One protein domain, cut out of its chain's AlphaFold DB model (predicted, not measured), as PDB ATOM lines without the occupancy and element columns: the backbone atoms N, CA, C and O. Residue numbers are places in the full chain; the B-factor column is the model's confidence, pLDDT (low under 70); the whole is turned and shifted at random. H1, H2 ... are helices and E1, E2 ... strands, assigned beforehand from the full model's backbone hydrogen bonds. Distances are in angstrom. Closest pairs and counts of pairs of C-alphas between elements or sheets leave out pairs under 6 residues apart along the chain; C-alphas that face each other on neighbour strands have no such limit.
ATOM      1  N   LEU A   3     -19.243  34.866  19.326       87.25
ATOM      2  CA  LEU A   3     -20.529  35.501  19.604       87.25
ATOM      3  C   LEU A   3     -21.463  35.237  18.422       87.25
ATOM      4  O   LEU A   3     -21.136  35.559  17.281       87.25
ATOM      5  N   HIS A   4     -22.596  34.586  18.680       91.62
ATOM      6  CA  HIS A   4     -23.565  34.219  17.638       91.62
ATOM      7  C   HIS A   4     -24.501  35.369  17.247       91.62
ATOM      8  O   HIS A   4     -25.070  35.350  16.161       91.62
ATOM      9  N   GLN A   5     -24.641  36.349  18.132       89.75
ATOM     10  CA  GLN A   5     -25.442  37.558  17.991       89.75
ATOM     11  C   GLN A   5     -24.756  38.679  18.779       89.75
ATOM     12  O   GLN A   5     -23.771  38.410  19.473       89.75
ATOM     13  N   GLU A   6     -25.272  39.902  18.673       87.94
ATOM     14  CA  GLU A   6     -24.810  41.000  19.520       87.94
ATOM     15  C   GLU A   6     -25.000  40.654  21.005       87.94
ATOM     16  O   GLU A   6     -26.008  40.055  21.394       87.94
ATOM     17  N   HIS A   7     -24.009  40.983  21.824       82.56
ATOM     18  CA  HIS A   7     -24.040  40.766  23.263       82.56
ATOM     19  C   HIS A   7     -23.456  41.971  23.985       82.56
ATOM     20  O   HIS A   7     -22.495  42.560  23.501       82.56
ATOM     21  N   ASN A   8     -24.003  42.308  25.147       80.12
ATOM     22  CA  ASN A   8     -23.440  43.354  25.984       80.12
ATOM     23  C   ASN A   8     -22.246  42.814  26.771       80.12
ATOM     24  O   ASN A   8     -22.293  41.699  27.292       80.12
ATOM     25  N   ASP A   9     -21.178  43.598  26.868       77.75
ATOM     26  CA  ASP A   9     -20.106  43.321  27.817       77.75
ATOM     27  C   ASP A   9     -20.518  43.677  29.262       77.75
ATOM     28  O   ASP A   9     -21.653  44.071  29.536       77.75
ATOM     29  N   PHE A  10     -19.589  43.543  30.213       74.94
ATOM     30  CA  PHE A  10     -19.859  43.824  31.631       74.94
ATOM     31  C   PHE A  10     -20.192  45.297  31.946       74.94
ATOM     32  O   PHE A  10     -20.652  45.581  33.053       74.94
ATOM     33  N   ARG A  11     -19.935  46.220  31.006       75.75
ATOM     34  CA  ARG A  11     -20.232  47.661  31.081       75.75
ATOM     35  C   ARG A  11     -21.454  48.039  30.247       75.75
ATOM     36  O   ARG A  11     -21.652  49.222  29.968       75.75
ATOM     37  N   ASP A  12     -22.251  47.058  29.828       79.44
ATOM     38  CA  ASP A  12     -23.409  47.250  28.954       79.44
ATOM     39  C   ASP A  12     -23.083  47.848  27.574       79.44
ATOM     40  O   ASP A  12     -23.937  48.458  26.926       79.44
ATOM     41  N   GLN A  13     -21.859  47.650  27.079       79.06
ATOM     42  CA  GLN A  13     -21.479  48.073  25.734       79.06
ATOM     43  C   GLN A  13     -21.748  46.957  24.715       79.06
ATOM     44  O   GLN A  13     -21.370  45.806  24.957       79.06
ATOM     45  N   PRO A  14     -22.374  47.259  23.561       81.88
ATOM     46  CA  PRO A  14     -22.710  46.243  22.573       81.88
ATOM     47  C   PRO A  14     -21.460  45.711  21.859       81.88
ATOM     48  O   PRO A  14     -20.652  46.468  21.321       81.88
ATOM     49  N   VAL A  15     -21.342  44.386  21.796       82.44
ATOM     50  CA  VAL A  15     -20.336  43.641  21.031       82.44
ATOM     51  C   VAL A  15     -21.028  42.900  19.908       82.44
ATOM     52  O   VAL A  15     -21.862  42.034  20.159       82.44
ATOM     53  N   GLY A  16     -20.652  43.196  18.666       86.12
ATOM     54  CA  GLY A  16     -21.208  42.519  17.498       86.12
ATOM     55  C   GLY A  16     -20.989  40.999  17.493       86.12
ATOM     56  O   GLY A  16     -20.103  40.449  18.147       86.12
ATOM     57  N   ALA A  17     -21.791  40.297  16.693       90.38
ATOM     58  CA  ALA A  17     -21.557  38.883  16.415       90.38
ATOM     59  C   ALA A  17     -20.213  38.692  15.687       90.38
ATOM     60  O   ALA A  17     -19.888  39.438  14.761       90.38
ATOM     61  N   GLY A  18     -19.447  37.660  16.046       89.75
ATOM     62  CA  GLY A  18     -18.126  37.461  15.457       89.75
ATOM     63  C   GLY A  18     -17.271  36.388  16.121       89.75
ATOM     64  O   GLY A  18     -17.689  35.696  17.054       89.75
ATOM     65  N   ILE A  19     -16.053  36.243  15.600       90.75
ATOM     66  CA  ILE A  19     -14.993  35.429  16.197       90.75
ATOM     67  C   ILE A  19     -13.943  36.382  16.752       90.75
ATOM     68  O   ILE A  19     -13.362  37.174  16.014       90.75
ATOM     69  N   TYR A  20     -13.688  36.240  18.043       88.88
ATOM     70  CA  TYR A  20     -12.761  37.064  18.800       88.88
ATOM     71  C   TYR A  20     -11.705  36.196  19.476       88.88
ATOM     72  O   TYR A  20     -11.943  35.012  19.759       88.88
ATOM     73  N   LEU A  21     -10.561  36.788  19.789       89.44
ATOM     74  CA  LEU A  21      -9.620  36.239  20.759       89.44
ATOM     75  C   LEU A  21      -9.799  36.965  22.088       89.44
ATOM     76  O   LEU A  21     -10.152  38.137  22.107       89.44
ATOM     77  N   ALA A  22      -9.603  36.241  23.188       88.31
ATOM     78  CA  ALA A  22      -9.632  36.804  24.529       88.31
ATOM     79  C   ALA A  22      -8.196  36.847  25.059       88.31
ATOM     80  O   ALA A  22      -7.542  35.806  25.157       88.31
ATOM     81  N   ARG A  23      -7.708  38.046  25.372       89.94
ATOM     82  CA  ARG A  23      -6.385  38.307  25.945       89.94
ATOM     83  C   ARG A  23      -6.532  38.635  27.421       89.94
ATOM     84  O   ARG A  23      -7.445  39.354  27.810       89.94
ATOM     85  N   TYR A  24      -5.626  38.122  28.243       89.44
ATOM     86  CA  TYR A  24      -5.546  38.550  29.635       89.44
ATOM     87  C   TYR A  24      -4.987  39.972  29.701       89.44
ATOM     88  O   TYR A  24      -3.940  40.249  29.114       89.44
ATOM     89  N   LEU A  25      -5.661  40.845  30.439       89.44
ATOM     90  CA  LEU A  25      -5.209  42.194  30.744       89.44
ATOM     91  C   LEU A  25      -5.344  42.426  32.248       89.44
ATOM     92  O   LEU A  25      -6.381  42.140  32.843       89.44
ATOM     93  N   ARG A  26      -4.300  42.974  32.861       88.50
ATOM     94  CA  ARG A  26      -4.339  43.427  34.250       88.50
ATOM     95  C   ARG A  26      -4.398  44.943  34.270       88.50
ATOM     96  O   ARG A  26      -3.589  45.578  33.596       88.50
ATOM     97  N   GLN A  27      -5.322  45.506  35.041       84.38
ATOM     98  CA  GLN A  27      -5.397  46.951  35.234       84.38
ATOM     99  C   GLN A  27      -4.077  47.481  35.838       84.38
ATOM    100  O   GLN A  27      -3.514  46.816  36.721       84.38
ATOM    101  N   PRO A  28      -3.561  48.639  35.381       84.19
ATOM    102  CA  PRO A  28      -2.353  49.237  35.940       84.19
ATOM    103  C   PRO A  28      -2.544  49.659  37.399       84.19
ATOM    104  O   PRO A  28      -3.629  50.061  37.808       84.19
ATOM    105  N   ASP A  29      -1.461  49.613  38.173       83.38
ATOM    106  CA  ASP A  29      -1.412  50.129  39.546       83.38
ATOM    107  C   ASP A  29      -0.778  51.532  39.546       83.38
ATOM    108  O   ASP A  29       0.329  51.743  40.037       83.38
ATOM    109  N   ASP A  30      -1.426  52.473  38.855       80.69
ATOM    110  CA  ASP A  30      -0.892  53.814  38.560       80.69
ATOM    111  C   ASP A  30      -1.660  54.954  39.254       80.69
ATOM    112  O   ASP A  30      -1.438  56.129  38.965       80.69
ATOM    113  N   GLY A  31      -2.576  54.616  40.165       75.88
ATOM    114  CA  GLY A  31      -3.439  55.566  40.873       75.88
ATOM    115  C   GLY A  31      -4.604  56.119  40.046       75.88
ATOM    116  O   GLY A  31      -5.636  56.426  40.630       75.88
ATOM    117  N   ASN A  32      -4.484  56.184  38.717       77.44
ATOM    118  CA  ASN A  32      -5.556  56.635  37.822       77.44
ATOM    119  C   ASN A  32      -6.623  55.558  37.595       77.44
ATOM    120  O   ASN A  32      -7.766  55.885  37.305       77.44
ATOM    121  N   HIS A  33      -6.250  54.284  37.717       74.75
ATOM    122  CA  HIS A  33      -7.159  53.154  37.502       74.75
ATOM    123  C   HIS A  33      -7.657  52.514  38.806       74.75
ATOM    124  O   HIS A  33      -8.527  51.642  38.782       74.75
ATOM    125  N   LEU A  34      -7.118  52.931  39.956       71.62
ATOM    126  CA  LEU A  34      -7.499  52.388  41.255       71.62
ATOM    127  C   LEU A  34      -8.892  52.878  41.663       71.62
ATOM    128  O   LEU A  34      -9.109  54.070  41.852       71.62
ATOM    129  N   GLY A  35      -9.816  51.938  41.875       70.88
ATOM    130  CA  GLY A  35     -11.173  52.223  42.357       70.88
ATOM    131  C   GLY A  35     -12.210  52.466  41.259       70.88
ATOM    132  O   GLY A  35     -13.394  52.540  41.573       70.88
ATOM    133  N   GLU A  36     -11.794  52.507  39.991       75.00
ATOM    134  CA  GLU A  36     -12.692  52.656  38.835       75.00
ATOM    135  C   GLU A  36     -13.577  51.428  38.591       75.00
ATOM    136  O   GLU A  36     -14.520  51.509  37.820       75.00
ATOM    137  N   THR A  37     -13.250  50.275  39.181       77.62
ATOM    138  CA  THR A  37     -13.957  48.997  39.007       77.62
ATOM    139  C   THR A  37     -13.498  48.001  40.067       77.62
ATOM    140  O   THR A  37     -12.390  48.118  40.601       77.62
ATOM    141  N   THR A  38     -14.356  47.041  40.434       79.75
ATOM    142  CA  THR A  38     -13.975  46.007  41.412       79.75
ATOM    143  C   THR A  38     -13.070  44.931  40.816       79.75
ATOM    144  O   THR A  38     -12.444  44.178  41.569       79.75
ATOM    145  N   TYR A  39     -12.953  44.859  39.486       85.25
ATOM    146  CA  TYR A  39     -12.110  43.878  38.815       85.25
ATOM    147  C   TYR A  39     -10.713  44.442  38.558       85.25
ATOM    148  O   TYR A  39     -10.530  45.477  37.925       85.25
ATOM    149  N   ARG A  40      -9.696  43.705  39.006       86.62
ATOM    150  CA  ARG A  40      -8.289  43.991  38.688       86.62
ATOM    151  C   ARG A  40      -7.844  43.324  37.385       86.62
ATOM    152  O   ARG A  40      -6.935  43.797  36.705       86.62
ATOM    153  N   ASP A  41      -8.433  42.173  37.092       89.56
ATOM    154  CA  ASP A  41      -8.023  41.252  36.045       89.56
ATOM    155  C   ASP A  41      -9.159  41.105  35.032       89.56
ATOM    156  O   ASP A  41     -10.325  40.996  35.409       89.56
ATOM    157  N   TYR A  42      -8.814  41.087  33.748       89.12
ATOM    158  CA  TYR A  42      -9.769  41.130  32.651       89.12
ATOM    159  C   TYR A  42      -9.414  40.160  31.533       89.12
ATOM    160  O   TYR A  42      -8.241  39.917  31.242       89.12
ATOM    161  N   ALA A  43     -10.445  39.664  30.854       89.81
ATOM    162  CA  ALA A  43     -10.341  39.095  29.522       89.81
ATOM    163  C   ALA A  43     -10.816  40.137  28.503       89.81
ATOM    164  O   ALA A  43     -12.016  40.398  28.408       89.81
ATOM    165  N   VAL A  44      -9.882  40.723  27.752       88.62
ATOM    166  CA  VAL A  44     -10.186  41.713  26.713       88.62
ATOM    167  C   VAL A  44     -10.282  41.088  25.332       88.62
ATOM    168  O   VAL A  44      -9.521  40.177  24.999       88.62
ATOM    169  N   LEU A  45     -11.228  41.564  24.527       87.38
ATOM    170  CA  LEU A  45     -11.422  41.059  23.173       87.38
ATOM    171  C   LEU A  45     -10.501  41.720  22.146       87.38
ATOM    172  O   LEU A  45     -10.420  42.940  22.063       87.38
ATOM    173  N   THR A  46      -9.897  40.894  21.291       86.94
ATOM    174  CA  THR A  46      -9.204  41.297  20.057       86.94
ATOM    175  C   THR A  46      -9.779  40.535  18.856       86.94
ATOM    176  O   THR A  46     -10.590  39.610  19.004       86.94
ATOM    177  N   THR A  47      -9.385  40.904  17.633       87.31
ATOM    178  CA  THR A  47      -9.739  40.135  16.424       87.31
ATOM    179  C   THR A  47      -8.581  39.274  15.949       87.31
ATOM    180  O   THR A  47      -7.434  39.682  16.103       87.31
ATOM    181  N   PRO A  48      -8.848  38.171  15.223       88.75
ATOM    182  CA  PRO A  48      -7.786  37.402  14.570       88.75
ATOM    183  C   PRO A  48      -6.882  38.223  13.644       88.75
ATOM    184  O   PRO A  48      -5.764  37.811  13.370       88.75
ATOM    185  N   LYS A  49      -7.366  39.364  13.136       88.00
ATOM    186  CA  LYS A  49      -6.593  40.262  12.273       88.00
ATOM    187  C   LYS A  49      -5.666  41.191  13.065       88.00
ATOM    188  O   LYS A  49      -4.591  41.505  12.568       88.00
ATOM    189  N   ALA A  50      -6.111  41.672  14.224       85.44
ATOM    190  CA  ALA A  50      -5.365  42.612  15.063       85.44
ATOM    191  C   ALA A  50      -4.410  41.907  16.042       85.44
ATOM    192  O   ALA A  50      -3.471  42.521  16.532       85.44
ATOM    193  N   ASP A  51      -4.660  40.632  16.329       87.06
ATOM    194  CA  ASP A  51      -3.930  39.860  17.327       87.06
ATOM    195  C   ASP A  51      -2.541  39.396  16.845       87.06
ATOM    196  O   ASP A  51      -2.353  39.036  15.680       87.06
ATOM    197  N   SER A  52      -1.568  39.358  17.763       86.00
ATOM    198  CA  SER A  52      -0.186  38.922  17.514       86.00
ATOM    199  C   SER A  52       0.174  37.666  18.321       86.00
ATOM    200  O   SER A  52      -0.196  37.525  19.484       86.00
ATOM    201  N   VAL A  53       0.910  36.715  17.731       85.25
ATOM    202  CA  VAL A  53       1.297  35.471  18.428       85.25
ATOM    203  C   VAL A  53       2.323  35.761  19.528       85.25
ATOM    204  O   VAL A  53       3.338  36.403  19.278       85.25
ATOM    205  N   GLY A  54       2.092  35.200  20.719       86.38
ATOM    206  CA  GLY A  54       2.999  35.283  21.865       86.38
ATOM    207  C   GLY A  54       2.489  36.184  22.997       86.38
ATOM    208  O   GLY A  54       1.380  36.722  22.909       86.38
ATOM    209  N   PRO A  55       3.257  36.303  24.097       87.25
ATOM    210  CA  PRO A  55       2.957  37.230  25.185       87.25
ATOM    211  C   PRO A  55       3.025  38.682  24.704       87.25
ATOM    212  O   PRO A  55       3.922  39.033  23.944       87.25
ATOM    213  N   GLN A  56       2.113  39.518  25.195       89.56
ATOM    214  CA  GLN A  56       2.042  40.940  24.863       89.56
ATOM    215  C   GLN A  56       2.054  41.790  26.137       89.56
ATOM    216  O   GLN A  56       1.661  41.326  27.211       89.56
ATOM    217  N   GLY A  57       2.518  43.033  26.013       89.06
ATOM    218  CA  GLY A  57       2.439  44.025  27.085       89.06
ATOM    219  C   GLY A  57       1.051  44.664  27.192       89.06
ATOM    220  O   GLY A  57       0.241  44.565  26.271       89.06
ATOM    221  N   PHE A  58       0.809  45.373  28.300       87.44
ATOM    222  CA  PHE A  58      -0.453  46.077  28.565       87.44
ATOM    223  C   PHE A  58      -0.867  47.004  27.410       87.44
ATOM    224  O   PHE A  58      -1.945  46.832  26.854       87.44
ATOM    225  N   GLU A  59       0.013  47.929  27.011       89.00
ATOM    226  CA  GLU A  59      -0.272  48.919  25.960       89.00
ATOM    227  C   GLU A  59      -0.580  48.274  24.607       89.00
ATOM    228  O   GLU A  59      -1.484  48.701  23.895       89.00
ATOM    229  N   GLU A  60       0.151  47.220  24.238       89.75
ATOM    230  CA  GLU A  60      -0.086  46.509  22.979       89.75
ATOM    231  C   GLU A  60      -1.465  45.840  22.988       89.75
ATOM    232  O   GLU A  60      -2.258  46.036  22.068       89.75
ATOM    233  N   THR A  61      -1.778  45.119  24.069       88.62
ATOM    234  CA  THR A  61      -3.067  44.434  24.222       88.62
ATOM    235  C   THR A  61      -4.229  45.430  24.271       88.62
ATOM    236  O   THR A  61      -5.267  45.197  23.651       88.62
ATOM    237  N   LEU A  62      -4.055  46.558  24.966       86.69
ATOM    238  CA  LEU A  62      -5.053  47.620  25.044       86.69
ATOM    239  C   LEU A  62      -5.323  48.240  23.667       86.69
ATOM    240  O   LEU A  62      -6.479  48.353  23.271       86.69
ATOM    241  N   ASN A  63      -4.278  48.585  22.911       87.06
ATOM    242  CA  ASN A  63      -4.435  49.173  21.579       87.06
ATOM    243  C   ASN A  63      -5.131  48.212  20.599       87.06
ATOM    244  O   ASN A  63      -6.031  48.628  19.873       87.06
ATOM    245  N   GLN A  64      -4.798  46.916  20.629       86.94
ATOM    246  CA  GLN A  64      -5.485  45.904  19.811       86.94
ATOM    247  C   GLN A  64      -6.977  45.773  20.151       86.94
ATOM    248  O   GLN A  64      -7.789  45.504  19.263       86.94
ATOM    249  N   ALA A  65      -7.343  45.936  21.426       82.25
ATOM    250  CA  ALA A  65      -8.738  45.930  21.857       82.25
ATOM    251  C   ALA A  65      -9.473  47.210  21.420       82.25
ATOM    252  O   ALA A  65     -10.595  47.137  20.924       82.25
ATOM    253  N   LEU A  66      -8.821  48.372  21.531       80.06
ATOM    254  CA  LEU A  66      -9.376  49.672  21.137       80.06
ATOM    255  C   LEU A  66      -9.656  49.785  19.632       80.06
ATOM    256  O   LEU A  66     -10.640  50.421  19.250       80.06
ATOM    257  N   ASP A  67      -8.856  49.134  18.782       76.00
ATOM    258  CA  ASP A  67      -9.026  49.105  17.318       76.00
ATOM    259  C   ASP A  67     -10.395  48.579  16.862       76.00
ATOM    260  O   ASP A  67     -10.841  48.838  15.742       76.00
ATOM    261  N   LEU A  68     -11.098  47.859  17.731       68.12
ATOM    262  CA  LEU A  68     -12.458  47.412  17.474       68.12
ATOM    263  C   LEU A  68     -13.510  48.534  17.646       68.12
ATOM    264  O   LEU A  68     -14.703  48.272  17.510       68.12
ATOM    265  N   ASN A  69     -13.091  49.782  17.906       61.88
ATOM    266  CA  ASN A  69     -13.930  50.870  18.436       61.88
ATOM    267  C   ASN A  69     -14.688  50.427  19.691       61.88
ATOM    268  O   ASN A  69     -15.842  50.777  19.945       61.88
ATOM    269  N   LEU A  70     -13.990  49.587  20.435       58.75
ATOM    270  CA  LEU A  70     -14.463  48.870  21.573       58.75
ATOM    271  C   LEU A  70     -13.588  49.370  22.746       58.75
ATOM    272  O   LEU A  70     -12.507  48.843  22.983       58.75
ATOM    273  N   HIS A  71     -14.011  50.425  23.460       53.53
ATOM    274  CA  HIS A  71     -13.412  50.844  24.741       53.53
ATOM    275  C   HIS A  71     -13.160  49.620  25.649       53.53
ATOM    276  O   HIS A  71     -14.133  48.977  26.012       53.53
ATOM    277  N   PRO A  72     -11.906  49.283  26.022       54.72
ATOM    278  CA  PRO A  72     -11.430  47.924  26.323       54.72
ATOM    279  C   PRO A  72     -12.501  47.009  26.921       54.72
ATOM    280  O   PRO A  72     -12.847  47.105  28.097       54.72
ATOM    281  N   PHE A  73     -13.029  46.151  26.054       61.81
ATOM    282  CA  PHE A  73     -14.179  45.284  26.285       61.81
ATOM    283  C   PHE A  73     -13.738  44.136  27.140       61.81
ATOM    284  O   PHE A  73     -13.031  43.255  26.654       61.81
ATOM    285  N   ALA A  74     -14.083  44.186  28.413       66.56
ATOM    286  CA  ALA A  74     -13.329  43.459  29.404       66.56
ATOM    287  C   ALA A  74     -14.268  42.578  30.214       66.56
ATOM    288  O   ALA A  74     -14.903  43.046  31.142       66.56
ATOM    289  N   TRP A  75     -14.364  41.279  29.937       84.25
ATOM    290  CA  TRP A  75     -15.013  40.430  30.937       84.25
ATOM    291  C   TRP A  75     -14.147  40.416  32.189       84.25
ATOM    292  O   TRP A  75     -12.998  39.969  32.148       84.25
ATOM    293  N   GLY A  76     -14.701  40.924  33.289       87.75
ATOM    294  CA  GLY A  76     -14.058  40.860  34.591       87.75
ATOM    295  C   GLY A  76     -13.708  39.414  34.934       87.75
ATOM    296  O   GLY A  76     -14.509  38.494  34.731       87.75
ATOM    297  N   LEU A  77     -12.497  39.207  35.439       91.75
ATOM    298  CA  LEU A  77     -12.060  37.937  35.994       91.75
ATOM    299  C   LEU A  77     -12.145  38.025  37.517       91.75
ATOM    300  O   LEU A  77     -11.449  38.821  38.148       91.75
ATOM    301  N   TRP A  78     -13.011  37.205  38.107       93.12
ATOM    302  CA  TRP A  78     -13.132  37.089  39.557       93.12
ATOM    303  C   TRP A  78     -12.069  36.123  40.103       93.12
ATOM    304  O   TRP A  78     -11.672  35.190  39.390       93.12
ATOM    305  N   PRO A  79     -11.610  36.282  41.358       93.94
ATOM    306  CA  PRO A  79     -10.805  35.266  42.024       93.94
ATOM    307  C   PRO A  79     -11.462  33.882  41.927       93.94
ATOM    308  O   PRO A  79     -12.546  33.631  42.454       93.94
ATOM    309  N   SER A  80     -10.817  32.957  41.214       94.31
ATOM    310  CA  SER A  80     -11.418  31.659  40.883       94.31
ATOM    311  C   SER A  80     -11.632  30.758  42.103       94.31
ATOM    312  O   SER A  80     -12.469  29.856  42.069       94.31
ATOM    313  N   ASN A  81     -10.924  31.019  43.202       94.12
ATOM    314  CA  ASN A  81     -11.117  30.386  44.508       94.12
ATOM    315  C   ASN A  81     -12.396  30.845  45.232       94.12
ATOM    316  O   ASN A  81     -12.824  30.167  46.160       94.12
ATOM    317  N   GLU A  82     -13.005  31.957  44.818       95.12
ATOM    318  CA  GLU A  82     -14.265  32.470  45.373       95.12
ATOM    319  C   GLU A  82     -15.493  32.034  44.561       95.12
ATOM    320  O   GLU A  82     -16.628  32.229  44.990       95.12
ATOM    321  N   VAL A  83     -15.280  31.399  43.406       96.06
ATOM    322  CA  VAL A  83     -16.346  30.798  42.601       96.06
ATOM    323  C   VAL A  83     -16.344  29.290  42.830       96.06
ATOM    324  O   VAL A  83     -15.377  28.594  42.500       96.06
ATOM    325  N   VAL A  84     -17.427  28.775  43.410       95.81
ATOM    326  CA  VAL A  84     -17.574  27.356  43.755       95.81
ATOM    327  C   VAL A  84     -18.576  26.708  42.806       95.81
ATOM    328  O   VAL A  84     -19.747  27.067  42.795       95.81
ATOM    329  N   THR A  85     -18.107  25.745  42.016       96.50
ATOM    330  CA  THR A  85     -18.923  24.942  41.098       96.50
ATOM    331  C   THR A  85     -18.850  23.467  41.495       96.50
ATOM    332  O   THR A  85     -17.865  23.030  42.087       96.50
ATOM    333  N   GLU A  86     -19.884  22.684  41.173       94.12
ATOM    334  CA  GLU A  86     -19.891  21.230  41.427       94.12
ATOM    335  C   GLU A  86     -18.923  20.465  40.508       94.12
ATOM    336  O   GLU A  86     -18.419  19.401  40.863       94.12
ATOM    337  N   SER A  87     -18.663  21.010  39.320       92.94
ATOM    338  CA  SER A  87     -17.741  20.474  38.318       92.94
ATOM    339  C   SER A  87     -17.143  21.603  37.468       92.94
ATOM    340  O   SER A  87     -17.610  22.746  37.517       92.94
ATOM    341  N   GLU A  88     -16.084  21.296  36.710       89.81
ATOM    342  CA  GLU A  88     -15.475  22.218  35.745       89.81
ATOM    343  C   GLU A  88     -15.510  21.640  34.313       89.81
ATOM    344  O   GLU A  88     -15.192  20.459  34.136       89.81
ATOM    345  N   PRO A  89     -15.850  22.452  33.286       95.19
ATOM    346  CA  PRO A  89     -16.309  23.841  33.390       95.19
ATOM    347  C   PRO A  89     -17.700  23.936  34.041       95.19
ATOM    348  O   PRO A  89     -18.550  23.077  33.822       95.19
ATOM    349  N   GLY A  90     -17.935  24.987  34.828       96.62
ATOM    350  CA  GLY A  90     -19.190  25.189  35.557       96.62
ATOM    351  C   GLY A  90     -19.578  26.661  35.653       96.62
ATOM    352  O   GLY A  90     -18.756  27.543  35.417       96.62
ATOM    353  N   ILE A  91     -20.837  26.931  35.997       96.00
ATOM    354  CA  ILE A  91     -21.356  28.290  36.201       96.00
ATOM    355  C   ILE A  91     -21.889  28.386  37.626       96.00
ATOM    356  O   ILE A  91     -22.634  27.505  38.056       96.00
ATOM    357  N   ALA A  92     -21.523  29.439  38.351       96.19
ATOM    358  CA  ALA A  92     -22.030  29.690  39.694       96.19
ATOM    359  C   ALA A  92     -22.203  31.185  39.963       96.19
ATOM    360  O   ALA A  92     -21.484  32.026  39.411       96.19
ATOM    361  N   ALA A  93     -23.150  31.500  40.844       95.00
ATOM    362  CA  ALA A  93     -23.222  32.807  41.470       95.00
ATOM    363  C   ALA A  93     -22.045  32.969  42.445       95.00
ATOM    364  O   ALA A  93     -21.718  32.040  43.184       95.00
ATOM    365  N   PHE A  94     -21.423  34.145  42.453       92.00
ATOM    366  CA  PHE A  94     -20.357  34.502  43.403       92.00
ATOM    367  C   PHE A  94     -20.710  35.742  44.240       92.00
ATOM    368  O   PHE A  94     -20.090  35.997  45.268       92.00
ATOM    369  N   GLN A  95     -21.749  36.476  43.833       90.44
ATOM    370  CA  GLN A  95     -22.445  37.528  44.582       90.44
ATOM    371  C   GLN A  95     -23.957  37.419  44.274       90.44
ATOM    372  O   GLN A  95     -24.315  36.695  43.341       90.44
ATOM    373  N   PRO A  96     -24.865  38.087  45.023       89.50
ATOM    374  CA  PRO A  96     -26.317  37.929  44.852       89.50
ATOM    375  C   PRO A  96     -26.842  38.115  43.418       89.50
ATOM    376  O   PRO A  96     -27.807  37.462  43.030       89.50
ATOM    377  N   ASP A  97     -26.203  38.974  42.632       87.88
ATOM    378  CA  ASP A  97     -26.576  39.348  41.268       87.88
ATOM    379  C   ASP A  97     -25.475  39.068  40.234       87.88
ATOM    380  O   ASP A  97     -25.667  39.337  39.048       87.88
ATOM    381  N   LYS A  98     -24.343  38.485  40.654       89.69
ATOM    382  CA  LYS A  98     -23.200  38.229  39.772       89.69
ATOM    383  C   LYS A  98     -22.906  36.747  39.602       89.69
ATOM    384  O   LYS A  98     -22.786  35.996  40.574       89.69
ATOM    385  N   TRP A  99     -22.734  36.345  38.347       93.44
ATOM    386  CA  TRP A  99     -22.459  34.971  37.935       93.44
ATOM    387  C   TRP A  99     -21.173  34.897  37.129       93.44
ATOM    388  O   TRP A  99     -20.885  35.785  36.326       93.44
ATOM    389  N   ALA A 100     -20.424  33.813  37.307       93.94
ATOM    390  CA  ALA A 100     -19.203  33.555  36.562       93.94
ATOM    391  C   ALA A 100     -19.173  32.129  36.007       93.94
ATOM    392  O   ALA A 100     -19.660  31.189  36.639       93.94
ATOM    393  N   ILE A 101     -18.556  31.971  34.835       94.56
ATOM    394  CA  ILE A 101     -18.112  30.673  34.325       94.56
ATOM    395  C   ILE A 101     -16.724  30.404  34.900       94.56
ATOM    396  O   ILE A 101     -15.794  31.174  34.656       94.56
ATOM    397  N   LYS A 102     -16.572  29.291  35.615       96.69
ATOM    398  CA  LYS A 102     -15.286  28.775  36.078       96.69
ATOM    399  C   LYS A 102     -14.805  27.660  35.160       96.69
ATOM    400  O   LYS A 102     -15.542  26.710  34.890       96.69
ATOM    401  N   LEU A 103     -13.571  27.774  34.683       95.38
ATOM    402  CA  LEU A 103     -12.937  26.761  33.848       95.38
ATOM    403  C   LEU A 103     -11.422  26.734  34.040       95.38
ATOM    404  O   LEU A 103     -10.796  27.763  34.304       95.38
ATOM    405  N   SER A 104     -10.841  25.557  33.826       95.12
ATOM    406  CA  SER A 104      -9.398  25.343  33.818       95.12
ATOM    407  C   SER A 104      -8.877  25.181  32.390       95.12
ATOM    408  O   SER A 104      -9.332  24.328  31.630       95.12
ATOM    409  N   LEU A 105      -7.917  26.025  32.022       90.50
ATOM    410  CA  LEU A 105      -7.240  26.022  30.730       90.50
ATOM    411  C   LEU A 105      -5.919  25.248  30.854       90.50
ATOM    412  O   LEU A 105      -5.101  25.608  31.703       90.50
ATOM    413  N   PRO A 106      -5.683  24.199  30.049       92.69
ATOM    414  CA  PRO A 106      -4.438  23.441  30.108       92.69
ATOM    415  C   PRO A 106      -3.254  24.266  29.589       92.69
ATOM    416  O   PRO A 106      -3.401  25.086  28.681       92.69
ATOM    417  N   ARG A 107      -2.066  24.015  30.141       89.62
ATOM    418  CA  ARG A 107      -0.781  24.543  29.664       89.62
ATOM    419  C   ARG A 107       0.064  23.419  29.065       89.62
ATOM    420  O   ARG A 107      -0.133  22.247  29.375       89.62
ATOM    421  N   GLU A 108       1.030  23.787  28.227       90.19
ATOM    422  CA  GLU A 108       1.945  22.832  27.580       90.19
ATOM    423  C   GLU A 108       2.778  22.018  28.582       90.19
ATOM    424  O   GLU A 108       3.119  20.870  28.312       90.19
ATOM    425  N   ASP A 109       3.065  22.584  29.757       93.75
ATOM    426  CA  ASP A 109       3.810  21.925  30.838       93.75
ATOM    427  C   ASP A 109       2.964  20.930  31.662       93.75
ATOM    428  O   ASP A 109       3.444  20.376  32.651       93.75
ATOM    429  N   GLY A 110       1.705  20.698  31.274       93.31
ATOM    430  CA  GLY A 110       0.766  19.819  31.971       93.31
ATOM    431  C   GLY A 110       0.078  20.454  33.182       93.31
ATOM    432  O   GLY A 110      -0.799  19.823  33.775       93.31
ATOM    433  N   SER A 111       0.425  21.690  33.550       95.00
ATOM    434  CA  SER A 111      -0.318  22.466  34.546       95.00
ATOM    435  C   SER A 111      -1.591  23.079  33.945       95.00
ATOM    436  O   SER A 111      -1.876  22.943  32.752       95.00
ATOM    437  N   SER A 112      -2.392  23.754  34.772       94.44
ATOM    438  CA  SER A 112      -3.590  24.461  34.312       94.44
ATOM    439  C   SER A 112      -3.693  25.863  34.906       94.44
ATOM    440  O   SER A 112      -3.120  26.161  35.955       94.44
ATOM    441  N   ILE A 113      -4.413  26.733  34.202       92.31
ATOM    442  CA  ILE A 113      -4.823  28.054  34.672       92.31
ATOM    443  C   ILE A 113      -6.327  28.017  34.897       92.31
ATOM    444  O   ILE A 113      -7.087  27.890  33.938       92.31
ATOM    445  N   THR A 114      -6.764  28.173  36.142       95.00
ATOM    446  CA  THR A 114      -8.190  28.286  36.457       95.00
ATOM    447  C   THR A 114      -8.613  29.746  36.453       95.00
ATOM    448  O   THR A 114      -8.106  30.552  37.238       95.00
ATOM    449  N   ILE A 115      -9.578  30.078  35.600       94.31
ATOM    450  CA  ILE A 115     -10.190  31.405  35.517       94.31
ATOM    451  C   ILE A 115     -11.656  31.337  35.939       94.31
ATOM    452  O   ILE A 115     -12.320  30.319  35.738       94.31
ATOM    453  N   ALA A 116     -12.164  32.435  36.497       95.31
ATOM    454  CA  ALA A 116     -13.593  32.662  36.667       95.31
ATOM    455  C   ALA A 116     -13.979  33.938  35.916       95.31
ATOM    456  O   ALA A 116     -13.653  35.040  36.345       95.31
ATOM    457  N   MET A 117     -14.630  33.781  34.766       92.50
ATOM    458  CA  MET A 117     -15.035  34.885  33.898       92.50
ATOM    459  C   MET A 117     -16.469  35.288  34.225       92.50
ATOM    460  O   MET A 117     -17.367  34.448  34.153       92.50
ATOM    461  N   VAL A 118     -16.691  36.549  34.586       90.00
ATOM    462  CA  VAL A 118     -18.028  37.076  34.892       90.00
ATOM    463  C   VAL A 118     -18.884  37.060  33.626       90.00
ATOM    464  O   VAL A 118     -18.438  37.498  32.574       90.00
ATOM    465  N   VAL A 119     -20.106  36.536  33.717       87.44
ATOM    466  CA  VAL A 119     -21.049  36.408  32.586       87.44
ATOM    467  C   VAL A 119     -22.423  37.013  32.856       87.44
ATOM    468  O   VAL A 119     -23.227  37.122  31.936       87.44
ATOM    469  N   ALA A 120     -22.703  37.402  34.100       86.88
ATOM    470  CA  ALA A 120     -23.857  38.218  34.454       86.88
ATOM    471  C   ALA A 120     -23.539  39.057  35.697       86.88
ATOM    472  O   ALA A 120     -22.748  38.618  36.537       86.88
ATOM    473  N   GLY A 121     -24.186  40.217  35.819       78.62
ATOM    474  CA  GLY A 121     -24.013  41.142  36.944       78.62
ATOM    475  C   GLY A 121     -23.090  42.308  36.604       78.62
ATOM    476  O   GLY A 121     -21.977  42.391  37.124       78.62
TER     477      GLY A 121
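AT A GLANCE: This is residues 3 to 121 of the 126 residues of an uncharacterized protein of marine metagenome (UniProt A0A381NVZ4). One strongly twisted sheet of six strands, curled from edge to edge, makes the body, with a single short helix, H1, packed over E1 and E2 at one edge of it. E3 joins E1 and E2 to the long ribbon of E6, E5 and E4, and the loop residues 30 to 35 stick out. The printed part has 119 residues with the elements E1, E2, H1, E3, E4, E5 and E6 in that order; the sheet runs E1 E2 E3 E6 E5 E4, all antiparallel. The class is mostly strand, though just 50 of the 119 residues are in named elements. The whole is compact, with a radius of gyration of the C-alphas of 14.6 A, and rounded, spanning 38 by 36 by 35 A.

IN THESE COORDINATES: Residues 3 to 20 hold no named element, but residues 7 to 8 pair with residues 14 to 15, antiparallel. E1, residues 21 to 26, begins at C-alpha 21 (-9.620, 36.239, 20.759) and is 16.2 A long. E2 is residues 41 to 46, 16.0 A. H1, residues 58 to 66, begins at C-alpha 58 (-0.453, 46.077, 28.565) and is 12.2 A long. E3 is residues 74 to 78 and E4 residues 90 to 95. E5, residues 98 to 106, measures 25.8 A. E6, residues 112 to 120, measures 24.5 A and ends at C-alpha 120 (-23.857, 38.218, 34.454).

HOW THE PARTS SIT: E1, an edge strand, forms a hairpin with E2; N 23 and O 44 are 2.8 A apart, within hydrogen-bond range. E3 is staggered, pairing with E2 over residues 74 to 77, with N 75 and O 43 at 2.9 A, and with E6 over residues 77 to 78, with N 78 and O 116 at 2.9 A. E5 and E6 form a hairpin, with N 103 and O 115 at 3.0 A. E4, the other edge strand, forms a hairpin with E5, with N 92 and O 100 at 3.1 A. E4, E5 and E6 are a meander, each strand the antiparallel neighbour of the one before. With E3 they make a Greek key, in which the first strand, E3, is the antiparallel neighbour of the fourth, E6. H1 is on the sheet at a height of 8.6 A, over E1 and E2, and runs slantwise to the strands, at 45 degrees to E1 on the local plane. The closest C-alphas of H1 and E2 are those of Ala 65 and Thr 46, 5.0 A apart. Every O i to N i+4 pair of H1 is within hydrogen-bond range. E1 and E4 are apart.

THE WHOLE: The two C-alphas farthest apart are those of Asp 67 and Glu 86, at 38.4 A. The printed part has no cut. The links E1 to E2, E2 to H1 and E3 to E4 are long. The mean pLDDT of the printed part is 86.4, and residues 68 to 74 are under 70.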